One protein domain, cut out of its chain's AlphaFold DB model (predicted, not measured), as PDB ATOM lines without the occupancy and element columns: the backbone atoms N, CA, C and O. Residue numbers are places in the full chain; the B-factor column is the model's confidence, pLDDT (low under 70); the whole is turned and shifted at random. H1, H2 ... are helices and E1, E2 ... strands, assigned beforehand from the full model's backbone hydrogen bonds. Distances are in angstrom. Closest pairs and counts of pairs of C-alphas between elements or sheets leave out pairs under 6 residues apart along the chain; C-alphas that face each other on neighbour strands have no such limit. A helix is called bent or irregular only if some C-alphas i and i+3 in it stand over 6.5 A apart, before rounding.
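This is residues 103 to 193 of the 196 residues of an uncharacterized protein of Octopus bimaculoides (UniProt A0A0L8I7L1). A small head and a small distant piece stand at the two ends of a thin arm. The head is a three-stranded sheet, E3, E5, E4, with H3 along one of its faces and H4 near the end where E5 finishes; the distant piece is the short hairpin E1 and E2 with the turn of helix H1, and H2 makes much of the arm. The printed part has 91 residues with four named helices and five named strands, in the order H1, E1, E2, H2, E3, H3, E4, E5, H4, and both sheets are antiparallel. The class is mixed, helices and strands; the whole is extended, with a radius of gyration of the C-alphas of 18.9 A and spans of 58 by 30 by 20 A.

H1, residues 103 to 107, comes closest to E1, residues 112 to 115, at the C-alphas of Ile 105 and Leu 112, 7.9 A apart. E1 and E2, residues 118 to 121, form a hairpin, antiparallel at 147 degrees, with N 113 and O 120 2.9 A apart. H2, residues 125 to 132, is apart from H1 and E1. E3, residues 135 to 139, is antiparallel to E5, residues 178 to 183, at 153 degrees, with N 138 and O 179 2.8 A apart. E4, residues 167 to 173, and E5 form a hairpin, antiparallel at 163 degrees, with N 171 and O 180 2.9 A apart. H2 is not on this sheet. H3, residues 153 to 166, is on it at a height of 9.6 A, over E5 and E4, along the strands at 20 degrees to E5 on the local plane; its closest C-alpha pair with E5 is Phe 166 and Phe 183, 5.9 A. E3, H3 and E4 make a split strand-helix-strand unit, two strands running the same way with E5 between them, and its crossover is right-handed. H4, residues 186 to 192, is on the same face as H3, giving two layers, helices on one face of the sheet; its height is 8.1 A over a local plane that only just can be fitted, to 6 C-alphas. H4 lies over E5, and the closest C-alphas, Phe 183 and Phe 189, are 6.1 A apart. H3 and H4 are close but not clearly touching, Phe 166 and Ile 188 having C-alphas 7.2 A apart, at a steep tilt of 55 degrees, opposite ways. Every O i to N i+4 pair is within hydrogen-bond range in H1, H2 and H4, and 6 of 10 are in H3.

H1 begins at C-alpha 103, (46.157, 22.686, 199.199). H2 is 10.4 A long and E3 13.1 A. H3 is 18.9 A long and irregular, C-alphas 162 and 165 being 7.7 A apart. E4 measures 16.6 A and E5 16.0 A. H4 ends at C-alpha 192, (4.357, 30.275, 206.563).

The C-alphas of Lys 103 and Lys 144, the two farthest apart, are 59.6 A apart. The printed part has no cut. The link E3 to H3, residues 140 to 152, is long; the others are tight. The mean pLDDT of the printed part is 72.8, and 36 residues are under 70, among them residues 103 to 113, 125 to 134 and 173 to 177.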
ATOM      1  N   LYS A 103      47.203  23.693 199.003       67.12
ATOM      2  CA  LYS A 103      46.157  22.686 199.199       67.12
ATOM      3  C   LYS A 103      44.762  23.307 199.084       67.12
ATOM      4  O   LYS A 103      43.981  22.851 198.264       67.12
ATOM      5  N   GLN A 104      44.502  24.410 199.794       56.88
ATOM      6  CA  GLN A 104      43.231  25.142 199.698       56.88
ATOM      7  C   GLN A 104      42.946  25.606 198.269       56.88
ATOM      8  O   GLN A 104      41.826  25.454 197.811       56.88
ATOM      9  N   ILE A 105      43.961  26.096 197.547       62.16
ATOM     10  CA  ILE A 105      43.821  26.508 196.141       62.16
ATOM     11  C   ILE A 105      43.500  25.309 195.241       62.16
ATOM     12  O   ILE A 105      42.704  25.438 194.320       62.16
ATOM     13  N   LYS A 106      44.115  24.140 195.469       65.06
ATOM     14  CA  LYS A 106      43.824  22.923 194.693       65.06
ATOM     15  C   LYS A 106      42.421  22.387 194.970       65.06
ATOM     16  O   LYS A 106      41.762  21.965 194.027       65.06
ATOM     17  N   ASP A 107      41.971  22.451 196.216       64.88
ATOM     18  CA  ASP A 107      40.652  21.971 196.631       64.88
ATOM     19  C   ASP A 107      39.530  22.906 196.138       64.88
ATOM     20  O   ASP A 107      38.433  22.450 195.828       64.88
ATOM     21  N   THR A 108      39.808  24.209 195.994       60.69
ATOM     22  CA  THR A 108      38.861  25.216 195.477       60.69
ATOM     23  C   THR A 108      39.157  25.659 194.045       60.69
ATOM     24  O   THR A 108      38.571  26.627 193.570       60.69
ATOM     25  N   LYS A 109      40.031  24.954 193.314       62.12
ATOM     26  CA  LYS A 109      40.420  25.304 191.933       62.12
ATOM     27  C   LYS A 109      39.231  25.356 190.976       62.12
ATOM     28  O   LYS A 109      39.270  26.109 190.016       62.12
ATOM     29  N   SER A 110      38.181  24.578 191.245       63.44
ATOM     30  CA  SER A 110      36.917  24.625 190.498       63.44
ATOM     31  C   SER A 110      36.123  25.917 190.723       63.44
ATOM     32  O   SER A 110      35.273  26.255 189.907       63.44
ATOM     33  N   LEU A 111      36.403  26.634 191.813       63.12
ATOM     34  CA  LEU A 111      35.757  27.882 192.221       63.12
ATOM     35  C   LEU A 111      36.611  29.115 191.907       63.12
ATOM     36  O   LEU A 111      36.150  30.225 192.131       63.12
ATOM     37  N   LEU A 112      37.857  28.953 191.456       66.44
ATOM     38  CA  LEU A 112      38.779  30.058 191.191       66.44
ATOM     39  C   LEU A 112      39.117  30.107 189.704       66.44
ATOM     40  O   LEU A 112      39.818  29.237 189.192       66.44
ATOM     41  N   THR A 113      38.684  31.169 189.032       67.94
ATOM     42  CA  THR A 113      39.001  31.414 187.624       67.94
ATOM     43  C   THR A 113      39.954  32.598 187.537       67.94
ATOM     44  O   THR A 113      39.704  33.657 188.113       67.94
ATOM     45  N   LYS A 114      41.082  32.430 186.841       70.69
ATOM     46  CA  LYS A 114      41.990  33.543 186.552       70.69
ATOM     47  C   LYS A 114      41.473  34.281 185.318       70.69
ATOM     48  O   LYS A 114      41.434  33.692 184.242       70.69
ATOM     49  N   GLU A 115      41.119  35.550 185.473       68.12
ATOM     50  CA  GLU A 115      40.732  36.440 184.379       68.12
ATOM     51  C   GLU A 115      41.709  37.623 184.339       68.12
ATOM     52  O   GLU A 115      41.734  38.476 185.233       68.12
ATOM     53  N   GLY A 116      42.590  37.623 183.334       75.19
ATOM     54  CA  GLY A 116      43.697  38.579 183.237       75.19
ATOM     55  C   GLY A 116      44.637  38.508 184.447       75.19
ATOM     56  O   GLY A 116      45.093  37.426 184.829       75.19
ATOM     57  N   ASP A 117      44.896  39.656 185.072       78.44
ATOM     58  CA  ASP A 117      45.708  39.775 186.294       78.44
ATOM     59  C   ASP A 117      44.906  39.555 187.588       78.44
ATOM     60  O   ASP A 117      45.448  39.667 188.690       78.44
ATOM     61  N   THR A 118      43.614  39.223 187.482       64.06
ATOM     62  CA  THR A 118      42.726  39.031 188.634       64.06
ATOM     63  C   THR A 118      42.328  37.570 188.812       64.06
ATOM     64  O   THR A 118      42.139  36.823 187.853       64.06
ATOM     65  N   VAL A 119      42.212  37.142 190.070       71.06
ATOM     66  CA  VAL A 119      41.647  35.837 190.428       71.06
ATOM     67  C   VAL A 119      40.227  36.082 190.914       71.06
ATOM     68  O   VAL A 119      40.033  36.733 191.940       71.06
ATOM     69  N   GLN A 120      39.245  35.578 190.173       69.00
ATOM     70  CA  GLN A 120      37.835  35.676 190.529       69.00
ATOM     71  C   GLN A 120      37.356  34.382 191.180       69.00
ATOM     72  O   GLN A 120      37.695  33.281 190.744       69.00
ATOM     73  N   ILE A 121      36.549  34.527 192.229       73.75
ATOM     74  CA  ILE A 121      35.856  33.413 192.869       73.75
ATOM     75  C   ILE A 121      34.527  33.222 192.135       73.75
ATOM     76  O   ILE A 121      33.608  34.023 192.290       73.75
ATOM     77  N   HIS A 122      34.423  32.165 191.338       67.56
ATOM     78  CA  HIS A 122      33.188  31.760 190.690       67.56
ATOM     79  C   HIS A 122      32.352  30.922 191.665       67.56
ATOM     80  O   HIS A 122      32.593  29.733 191.874       67.56
ATOM     81  N   ILE A 123      31.363  31.561 192.289       67.62
ATOM     82  CA  ILE A 123      30.403  30.882 193.160       67.62
ATOM     83  C   ILE A 123      29.423  30.095 192.261       67.62
ATOM     84  O   ILE A 123      28.834  30.694 191.360       67.62
ATOM     85  N   PRO A 124      29.232  28.778 192.470       71.12
ATOM     86  CA  PRO A 124      28.287  27.966 191.712       71.12
ATOM     87  C   PRO A 124      26.890  28.587 191.703       71.12
ATOM     88  O   PRO A 124      26.407  29.069 192.736       71.12
ATOM     89  N   LYS A 125      26.237  28.570 190.535       67.31
ATOM     90  CA  LYS A 125      24.924  29.201 190.340       67.31
ATOM     91  C   LYS A 125      23.883  28.608 191.281       67.31
ATOM     92  O   LYS A 125      23.068  29.348 191.814       67.31
ATOM     93  N   GLU A 126      23.984  27.320 191.584       61.97
ATOM     94  CA  GLU A 126      23.117  26.603 192.517       61.97
ATOM     95  C   GLU A 126      23.193  27.197 193.930       61.97
ATOM     96  O   GLU A 126      22.178  27.322 194.609       61.97
ATOM     97  N   ILE A 127      24.383  27.619 194.373       64.00
ATOM     98  CA  ILE A 127      24.583  28.239 195.692       64.00
ATOM     99  C   ILE A 127      24.006  29.656 195.699       64.00
ATOM    100  O   ILE A 127      23.329  30.040 196.656       64.00
ATOM    101  N   ILE A 128      24.233  30.423 194.631       62.38
ATOM    102  CA  ILE A 128      23.683  31.776 194.473       62.38
ATOM    103  C   ILE A 128      22.150  31.719 194.457       62.38
ATOM    104  O   ILE A 128      21.484  32.446 195.194       62.38
ATOM    105  N   GLU A 129      21.579  30.817 193.664       62.56
ATOM    106  CA  GLU A 129      20.140  30.616 193.544       62.56
ATOM    107  C   GLU A 129      19.514  30.119 194.848       62.56
ATOM    108  O   GLU A 129      18.519  30.687 195.294       62.56
ATOM    109  N   ASN A 130      20.113  29.131 195.516       60.66
ATOM    110  CA  ASN A 130      19.619  28.648 196.808       60.66
ATOM    111  C   ASN A 130      19.680  29.727 197.896       60.66
ATOM    112  O   ASN A 130      18.807  29.778 198.763       60.66
ATOM    113  N   THR A 131      20.675  30.615 197.841       59.94
ATOM    114  CA  THR A 131      20.812  31.726 198.796       59.94
ATOM    115  C   THR A 131      19.796  32.839 198.527       59.94
ATOM    116  O   THR A 131      19.276  33.441 199.470       59.94
ATOM    117  N   ASN A 132      19.489  33.108 197.257       58.22
ATOM    118  CA  ASN A 132      18.600  34.199 196.858       58.22
ATOM    119  C   ASN A 132      17.108  33.851 196.964       58.22
ATOM    120  O   ASN A 132      16.292  34.761 197.090       58.22
ATOM    121  N   LYS A 133      16.735  32.566 196.933       61.81
ATOM    122  CA  LYS A 133      15.330  32.154 196.764       61.81
ATOM    123  C   LYS A 133      14.464  32.156 198.032       61.81
ATOM    124  O   LYS A 133      13.251  32.091 197.901       61.81
ATOM    125  N   LYS A 134      15.014  32.233 199.252       69.81
ATOM    126  CA  LYS A 134      14.232  31.871 200.462       69.81
ATOM    127  C   LYS A 134      14.200  32.934 201.546       69.81
ATOM    128  O   LYS A 134      14.524  32.654 202.702       69.81
ATOM    129  N   TYR A 135      13.814  34.157 201.196       75.12
ATOM    130  CA  TYR A 135      13.551  35.190 202.193       75.12
ATOM    131  C   TYR A 135      12.147  35.764 202.075       75.12
ATOM    132  O   TYR A 135      11.604  35.909 200.985       75.12
ATOM    133  N   LYS A 136      11.582  36.143 203.219       78.06
ATOM    134  CA  LYS A 136      10.331  36.888 203.296       78.06
ATOM    135  C   LYS A 136      10.569  38.195 204.022       78.06
ATOM    136  O   LYS A 136      11.204  38.221 205.076       78.06
ATOM    137  N   GLU A 137      10.072  39.274 203.439       81.69
ATOM    138  CA  GLU A 137      10.137  40.592 204.049       81.69
ATOM    139  C   GLU A 137       8.850  40.861 204.826       81.69
ATOM    140  O   GLU A 137       7.745  40.843 204.283       81.69
ATOM    141  N   TYR A 138       9.001  41.100 206.122       82.44
ATOM    142  CA  TYR A 138       7.931  41.517 207.008       82.44
ATOM    143  C   TYR A 138       8.073  43.003 207.285       82.44
ATOM    144  O   TYR A 138       9.105  43.455 207.777       82.44
ATOM    145  N   ARG A 139       7.018  43.770 207.020       81.44
ATOM    146  CA  ARG A 139       6.946  45.170 207.433       81.44
ATOM    147  C   ARG A 139       6.271  45.258 208.792       81.44
ATOM    148  O   ARG A 139       5.123  44.845 208.952       81.44
ATOM    149  N   LEU A 140       6.974  45.807 209.771       79.88
ATOM    150  CA  LEU A 140       6.429  46.032 211.097       79.88
ATOM    151  C   LEU A 140       5.586  47.306 211.079       79.88
ATOM    152  O   LEU A 140       6.039  48.378 210.678       79.88
ATOM    153  N   ILE A 141       4.333  47.182 211.505       82.75
ATOM    154  CA  ILE A 141       3.373  48.285 211.537       82.75
ATOM    155  C   ILE A 141       2.707  48.293 212.902       82.75
ATOM    156  O   ILE A 141       2.227  47.269 213.394       82.75
ATOM    157  N   LYS A 142       2.636  49.467 213.529       80.19
ATOM    158  CA  LYS A 142       1.959  49.593 214.816       80.19
ATOM    159  C   LYS A 142       0.452  49.567 214.596       80.19
ATOM    160  O   LYS A 142      -0.100  50.367 213.843       80.19
ATOM    161  N   LYS A 143      -0.245  48.666 215.292       80.75
ATOM    162  CA  LYS A 143      -1.686  48.424 215.090       80.75
ATOM    163  C   LYS A 143      -2.546  49.688 215.230       80.75
ATOM    164  O   LYS A 143      -3.519  49.825 214.493       80.75
ATOM    165  N   LYS A 144      -2.185  50.580 216.161       83.44
ATOM    166  CA  LYS A 144      -2.921  51.818 216.466       83.44
ATOM    167  C   LYS A 144      -2.715  52.908 215.411       83.44
ATOM    168  O   LYS A 144      -3.687  53.495 214.964       83.44
ATOM    169  N   THR A 145      -1.467  53.173 215.024       81.69
ATOM    170  CA  THR A 145      -1.117  54.290 214.128       81.69
ATOM    171  C   THR A 145      -1.082  53.892 212.658       81.69
ATOM    172  O   THR A 145      -1.034  54.768 211.802       81.69
ATOM    173  N   LYS A 146      -1.103  52.585 212.353       81.62
ATOM    174  CA  LYS A 146      -1.014  52.025 210.993       81.62
ATOM    175  C   LYS A 146       0.220  52.494 210.214       81.62
ATOM    176  O   LYS A 146       0.268  52.359 208.998       81.62
ATOM    177  N   ARG A 147       1.234  53.007 210.911       75.56
ATOM    178  CA  ARG A 147       2.483  53.497 210.327       75.56
ATOM    179  C   ARG A 147       3.662  52.619 210.762       75.56
ATOM    180  O   ARG A 147       3.610  52.028 211.850       75.56
ATOM    181  N   PRO A 148       4.703  52.503 209.922       73.94
ATOM    182  CA  PRO A 148       5.993  51.998 210.362       73.94
ATOM    183  C   PRO A 148       6.573  53.002 211.361       73.94
ATOM    184  O   PRO A 148       6.662  54.196 211.083       73.94
ATOM    185  N   GLU A 149       6.915  52.519 212.545       75.88
ATOM    186  CA  GLU A 149       7.573  53.303 213.587       75.88
ATOM    187  C   GLU A 149       8.916  52.652 213.925       75.88
ATOM    188  O   GLU A 149       9.199  51.528 213.506       75.88
ATOM    189  N   ASN A 150       9.750  53.347 214.698       74.00
ATOM    190  CA  ASN A 150      10.997  52.783 215.199       74.00
ATOM    191  C   ASN A 150      10.680  51.698 216.240       74.00
ATOM    192  O   ASN A 150      10.333  52.001 217.383       74.00
ATOM    193  N   PHE A 151      10.774  50.430 215.839       77.50
ATOM    194  CA  PHE A 151      10.637  49.295 216.749       77.50
ATOM    195  C   PHE A 151      11.966  49.021 217.447       77.50
ATOM    196  O   PHE A 151      13.021  48.998 216.818       77.50
ATOM    197  N   THR A 152      11.912  48.782 218.756       81.56
ATOM    198  CA  THR A 152      13.081  48.304 219.500       81.56
ATOM    199  C   THR A 152      13.340  46.838 219.174       81.56
ATOM    200  O   THR A 152      12.398  46.076 218.949       81.56
ATOM    201  N   THR A 153      14.602  46.412 219.230       81.75
ATOM    202  CA  THR A 153      15.011  45.016 219.006       81.75
ATOM    203  C   THR A 153      14.159  44.013 219.789       81.75
ATOM    204  O   THR A 153      13.664  43.049 219.216       81.75
ATOM    205  N   LYS A 154      13.869  44.300 221.065       83.81
ATOM    206  CA  LYS A 154      13.036  43.441 221.923       83.81
ATOM    207  C   LYS A 154      11.623  43.224 221.370       83.81
ATOM    208  O   LYS A 154      11.092  42.122 221.444       83.81
ATOM    209  N   MET A 155      10.992  44.263 220.816       80.88
ATOM    210  CA  MET A 155       9.654  44.134 220.223       80.88
ATOM    211  C   MET A 155       9.685  43.300 218.944       80.88
ATOM    212  O   MET A 155       8.765  42.525 218.697       80.88
ATOM    213  N   ILE A 156      10.748  43.442 218.154       80.69
ATOM    214  CA  ILE A 156      10.955  42.662 216.934       80.69
ATOM    215  C   ILE A 156      11.113  41.181 217.282       80.69
ATOM    216  O   ILE A 156      10.420  40.345 216.709       80.69
ATOM    217  N   GLU A 157      11.950  40.854 218.267       82.44
ATOM    218  CA  GLU A 157      12.148  39.482 218.744       82.44
ATOM    219  C   GLU A 157      10.841  38.839 219.216       82.44
ATOM    220  O   GLU A 157      10.536  37.710 218.836       82.44
ATOM    221  N   ILE A 158      10.023  39.570 219.980       84.69
ATOM    222  CA  ILE A 158       8.707  39.086 220.419       84.69
ATOM    223  C   ILE A 158       7.804  38.778 219.215       84.69
ATOM    224  O   ILE A 158       7.154  37.734 219.194       84.69
ATOM    225  N   CYS A 159       7.779  39.654 218.207       79.31
ATOM    226  CA  CYS A 159       6.970  39.468 217.000       79.31
ATOM    227  C   CYS A 159       7.442  38.288 216.137       79.31
ATOM    228  O   CYS A 159       6.616  37.622 215.516       79.31
ATOM    229  N   LEU A 160       8.749  38.024 216.096       82.94
ATOM    230  CA  LEU A 160       9.340  36.937 215.310       82.94
ATOM    231  C   LEU A 160       9.408  35.611 216.074       82.94
ATOM    232  O   LEU A 160       9.641  34.571 215.462       82.94
ATOM    233  N   LYS A 161       9.171  35.614 217.390       85.12
ATOM    234  CA  LYS A 161       9.208  34.419 218.243       85.12
ATOM    235  C   LYS A 161       8.448  33.211 217.665       85.12
ATOM    236  O   LYS A 161       9.001  32.116 217.733       85.12
ATOM    237  N   PRO A 162       7.250  33.357 217.056       83.94
ATOM    238  CA  PRO A 162       6.530  32.222 216.471       83.94
ATOM    239  C   PRO A 162       7.235  31.566 215.275       83.94
ATOM    240  O   PRO A 162       7.012  30.389 215.017       83.94
ATOM    241  N   ILE A 163       8.076  32.308 214.546       79.12
ATOM    242  CA  ILE A 163       8.775  31.830 213.341       79.12
ATOM    243  C   ILE A 163      10.275  31.587 213.566       79.12
ATOM    244  O   ILE A 163      10.973  31.123 212.666       79.12
ATOM    245  N   TRP A 164      10.759  31.836 214.785       80.50
ATOM    246  CA  TRP A 164      12.150  31.647 215.194       80.50
ATOM    247  C   TRP A 164      12.725  30.239 214.967       80.50
ATOM    248  O   TRP A 164      13.876  30.157 214.548       80.50
ATOM    249  N   PRO A 165      12.002  29.121 215.196       81.38
ATOM    250  CA  PRO A 165      12.584  27.793 214.969       81.38
ATOM    251  C   PRO A 165      12.809  27.474 213.484       81.38
ATOM    252  O   PRO A 165      13.499  26.515 213.162       81.38
ATOM    253  N   PHE A 166      12.244  28.275 212.578       76.94
ATOM    254  CA  PHE A 166      12.282  28.044 211.135       76.94
ATOM    255  C   PHE A 166      13.236  28.982 210.390       76.94
ATOM    256  O   PHE A 166      13.457  28.826 209.183       76.94
ATOM    257  N   GLN A 167      13.773  29.982 211.091       74.94
ATOM    258  CA  GLN A 167      14.615  31.002 210.488       74.94
ATOM    259  C   GLN A 167      16.087  30.577 210.484       74.94
ATOM    260  O   GLN A 167      16.622  30.090 211.476       74.94
ATOM    261  N   ASN A 168      16.759  30.827 209.366       74.44
ATOM    262  CA  ASN A 168      18.207  30.705 209.233       74.44
ATOM    263  C   ASN A 168      18.923  32.003 209.592       74.44
ATOM    264  O   ASN A 168      19.958  31.997 210.249       74.44
ATOM    265  N   HIS A 169      18.390  33.128 209.122       77.25
ATOM    266  CA  HIS A 169      19.022  34.429 209.284       77.25
ATOM    267  C   HIS A 169      17.967  35.526 209.260       77.25
ATOM    268  O   HIS A 169      17.012  35.452 208.482       77.25
ATOM    269  N   VAL A 170      18.168  36.563 210.069       75.56
ATOM    270  CA  VAL A 170      17.293  37.732 210.113       75.56
ATOM    271  C   VAL A 170      18.119  38.981 209.846       75.56
ATOM    272  O   VAL A 170      19.083  39.252 210.555       75.56
ATOM    273  N   THR A 171      17.729  39.751 208.833       79.81
ATOM    274  CA  THR A 171      18.335  41.052 208.518       79.81
ATOM    275  C   THR A 171      17.340  42.163 208.830       79.81
ATOM    276  O   THR A 171      16.163  42.063 208.474       79.81
ATOM    277  N   TRP A 172      17.798  43.232 209.486       77.88
ATOM    278  CA  TRP A 172      16.947  44.358 209.880       77.88
ATOM    279  C   TRP A 172      17.209  45.585 209.009       77.88
ATOM    280  O   TRP A 172      18.320  46.110 208.961       77.88
ATOM    281  N   GLY A 173      16.164  46.069 208.341       69.25
ATOM    282  CA  GLY A 173      16.178  47.320 207.599       69.25
ATOM    283  C   GLY A 173      15.750  48.487 208.487       69.25
ATOM    284  O   GLY A 173      14.555  48.739 208.647       69.25
ATOM    285  N   CYS A 174      16.712  49.252 209.018       59.53
ATOM    286  CA  CYS A 174      16.427  50.415 209.874       59.53
ATOM    287  C   CYS A 174      15.545  51.481 209.200       59.53
ATOM    288  O   CYS A 174      14.807  52.181 209.884       59.53
ATOM    289  N   LYS A 175      15.601  51.617 207.867       60.22
ATOM    290  CA  LYS A 175      14.911  52.698 207.141       60.22
ATOM    291  C   LYS A 175      13.403  52.485 206.964       60.22
ATOM    292  O   LYS A 175      12.690  53.462 206.777       60.22
ATOM    293  N   PHE A 176      12.911  51.245 207.023       58.91
ATOM    294  CA  PHE A 176      11.521  50.936 206.648       58.91
ATOM    295  C   PHE A 176      10.759  50.086 207.667       58.91
ATOM    296  O   PHE A 176       9.631  49.671 207.389       58.91
ATOM    297  N   ALA A 177      11.347  49.855 208.847       69.50
ATOM    298  CA  ALA A 177      10.842  48.891 209.823       69.50
ATOM    299  C   ALA A 177      10.605  47.514 209.174       69.50
ATOM    300  O   ALA A 177       9.610  46.840 209.451       69.50
ATOM    301  N   THR A 178      11.496  47.127 208.257       78.69
ATOM    302  CA  THR A 178      11.405  45.865 207.533       78.69
ATOM    303  C   THR A 178      12.350  44.839 208.129       78.69
ATOM    304  O   THR A 178      13.474  45.136 208.539       78.69
ATOM    305  N   VAL A 179      11.858  43.611 208.215       82.94
ATOM    306  CA  VAL A 179      12.582  42.457 208.718       82.94
ATOM    307  C   VAL A 179      12.605  41.427 207.610       82.94
ATOM    308  O   VAL A 179      11.568  40.900 207.217       82.94
ATOM    309  N   GLN A 180      13.796  41.124 207.122       80.88
ATOM    310  CA  GLN A 180      13.999  40.070 206.148       80.88
ATOM    311  C   GLN A 180      14.331  38.778 206.894       80.88
ATOM    312  O   GLN A 180      15.376  38.688 207.538       80.88
ATOM    313  N   VAL A 181      13.448  37.785 206.822       81.88
ATOM    314  CA  VAL A 181      13.633  36.473 207.457       81.88
ATOM    315  C   VAL A 181      13.953  35.455 206.377       81.88
ATOM    316  O   VAL A 181      13.172  35.280 205.443       81.88
ATOM    317  N   ARG A 182      15.105  34.794 206.496       81.44
ATOM    318  CA  ARG A 182      15.500  33.677 205.635       81.44
ATOM    319  C   ARG A 182      15.059  32.364 206.257       81.44
ATOM    320  O   ARG A 182      15.279  32.175 207.450       81.44
ATOM    321  N   PHE A 183      14.506  31.458 205.460       76.31
ATOM    322  CA  PHE A 183      14.010  30.160 205.928       76.31
ATOM    323  C   PHE A 183      14.936  29.014 205.516       76.31
ATOM    324  O   PHE A 183      15.677  29.119 204.539       76.31
ATOM    325  N   GLN A 184      14.905  27.927 206.291       70.19
ATOM    326  CA  GLN A 184      15.716  26.727 206.047       70.19
ATOM    327  C   GLN A 184      15.277  25.933 204.816       70.19
ATOM    328  O   GLN A 184      16.121  25.443 204.067       70.19
ATOM    329  N   SER A 185      13.970  25.823 204.585       70.44
ATOM    330  CA  SER A 185      13.403  25.084 203.460       70.44
ATOM    331  C   SER A 185      12.324  25.897 202.744       70.44
ATOM    332  O   SER A 185      11.834  26.906 203.251       70.44
ATOM    333  N   GLU A 186      12.000  25.466 201.525       69.38
ATOM    334  CA  GLU A 186      10.950  26.086 200.703       69.38
ATOM    335  C   GLU A 186       9.561  25.698 201.202       69.38
ATOM    336  O   GLU A 186       8.696  26.548 201.325       69.38
ATOM    337  N   GLU A 187       9.400  24.454 201.651       69.25
ATOM    338  CA  GLU A 187       8.164  23.959 202.263       69.25
ATOM    339  C   GLU A 187       7.726  24.818 203.456       69.25
ATOM    340  O   GLU A 187       6.555  25.176 203.585       69.25
ATOM    341  N   ILE A 188       8.669  25.204 204.324       71.38
ATOM    342  CA  ILE A 188       8.364  26.072 205.465       71.38
ATOM    343  C   ILE A 188       8.084  27.506 205.000       71.38
ATOM    344  O   ILE A 188       7.216  28.174 205.564       71.38
ATOM    345  N   PHE A 189       8.791  27.975 203.966       70.56
ATOM    346  CA  PHE A 189       8.523  29.272 203.353       70.56
ATOM    347  C   PHE A 189       7.095  29.341 202.805       70.56
ATOM    348  O   PHE A 189       6.400  30.302 203.123       70.56
ATOM    349  N   ASP A 190       6.639  28.318 202.081       70.81
ATOM    350  CA  ASP A 190       5.298  28.245 201.496       70.81
ATOM    351  C   ASP A 190       4.212  28.072 202.560       70.81
ATOM    352  O   ASP A 190       3.193  28.752 202.506       70.81
ATOM    353  N   THR A 191       4.453  27.256 203.592       69.81
ATOM    354  CA  THR A 191       3.488  27.028 204.687       69.81
ATOM    355  C   THR A 191       3.300  28.271 205.564       69.81
ATOM    356  O   THR A 191       2.198  28.575 206.021       69.81
ATOM    357  N   LEU A 192       4.388  29.005 205.828       65.38
ATOM    358  CA  LEU A 192       4.357  30.275 206.563       65.38
ATOM    359  C   LEU A 192       4.056  31.464 205.651       65.38
ATOM    360  O   LEU A 192       3.848  32.591 206.123       65.38
ATOM    361  N   SER A 193       4.042  31.250 204.338       58.75
ATOM    362  CA  SER A 193       3.382  32.142 203.408       58.75
ATOM    363  C   SER A 193       1.889  31.991 203.650       58.75
ATOM    364  O   SER A 193       1.361  30.895 203.505       58.75
TER     365      SER A 193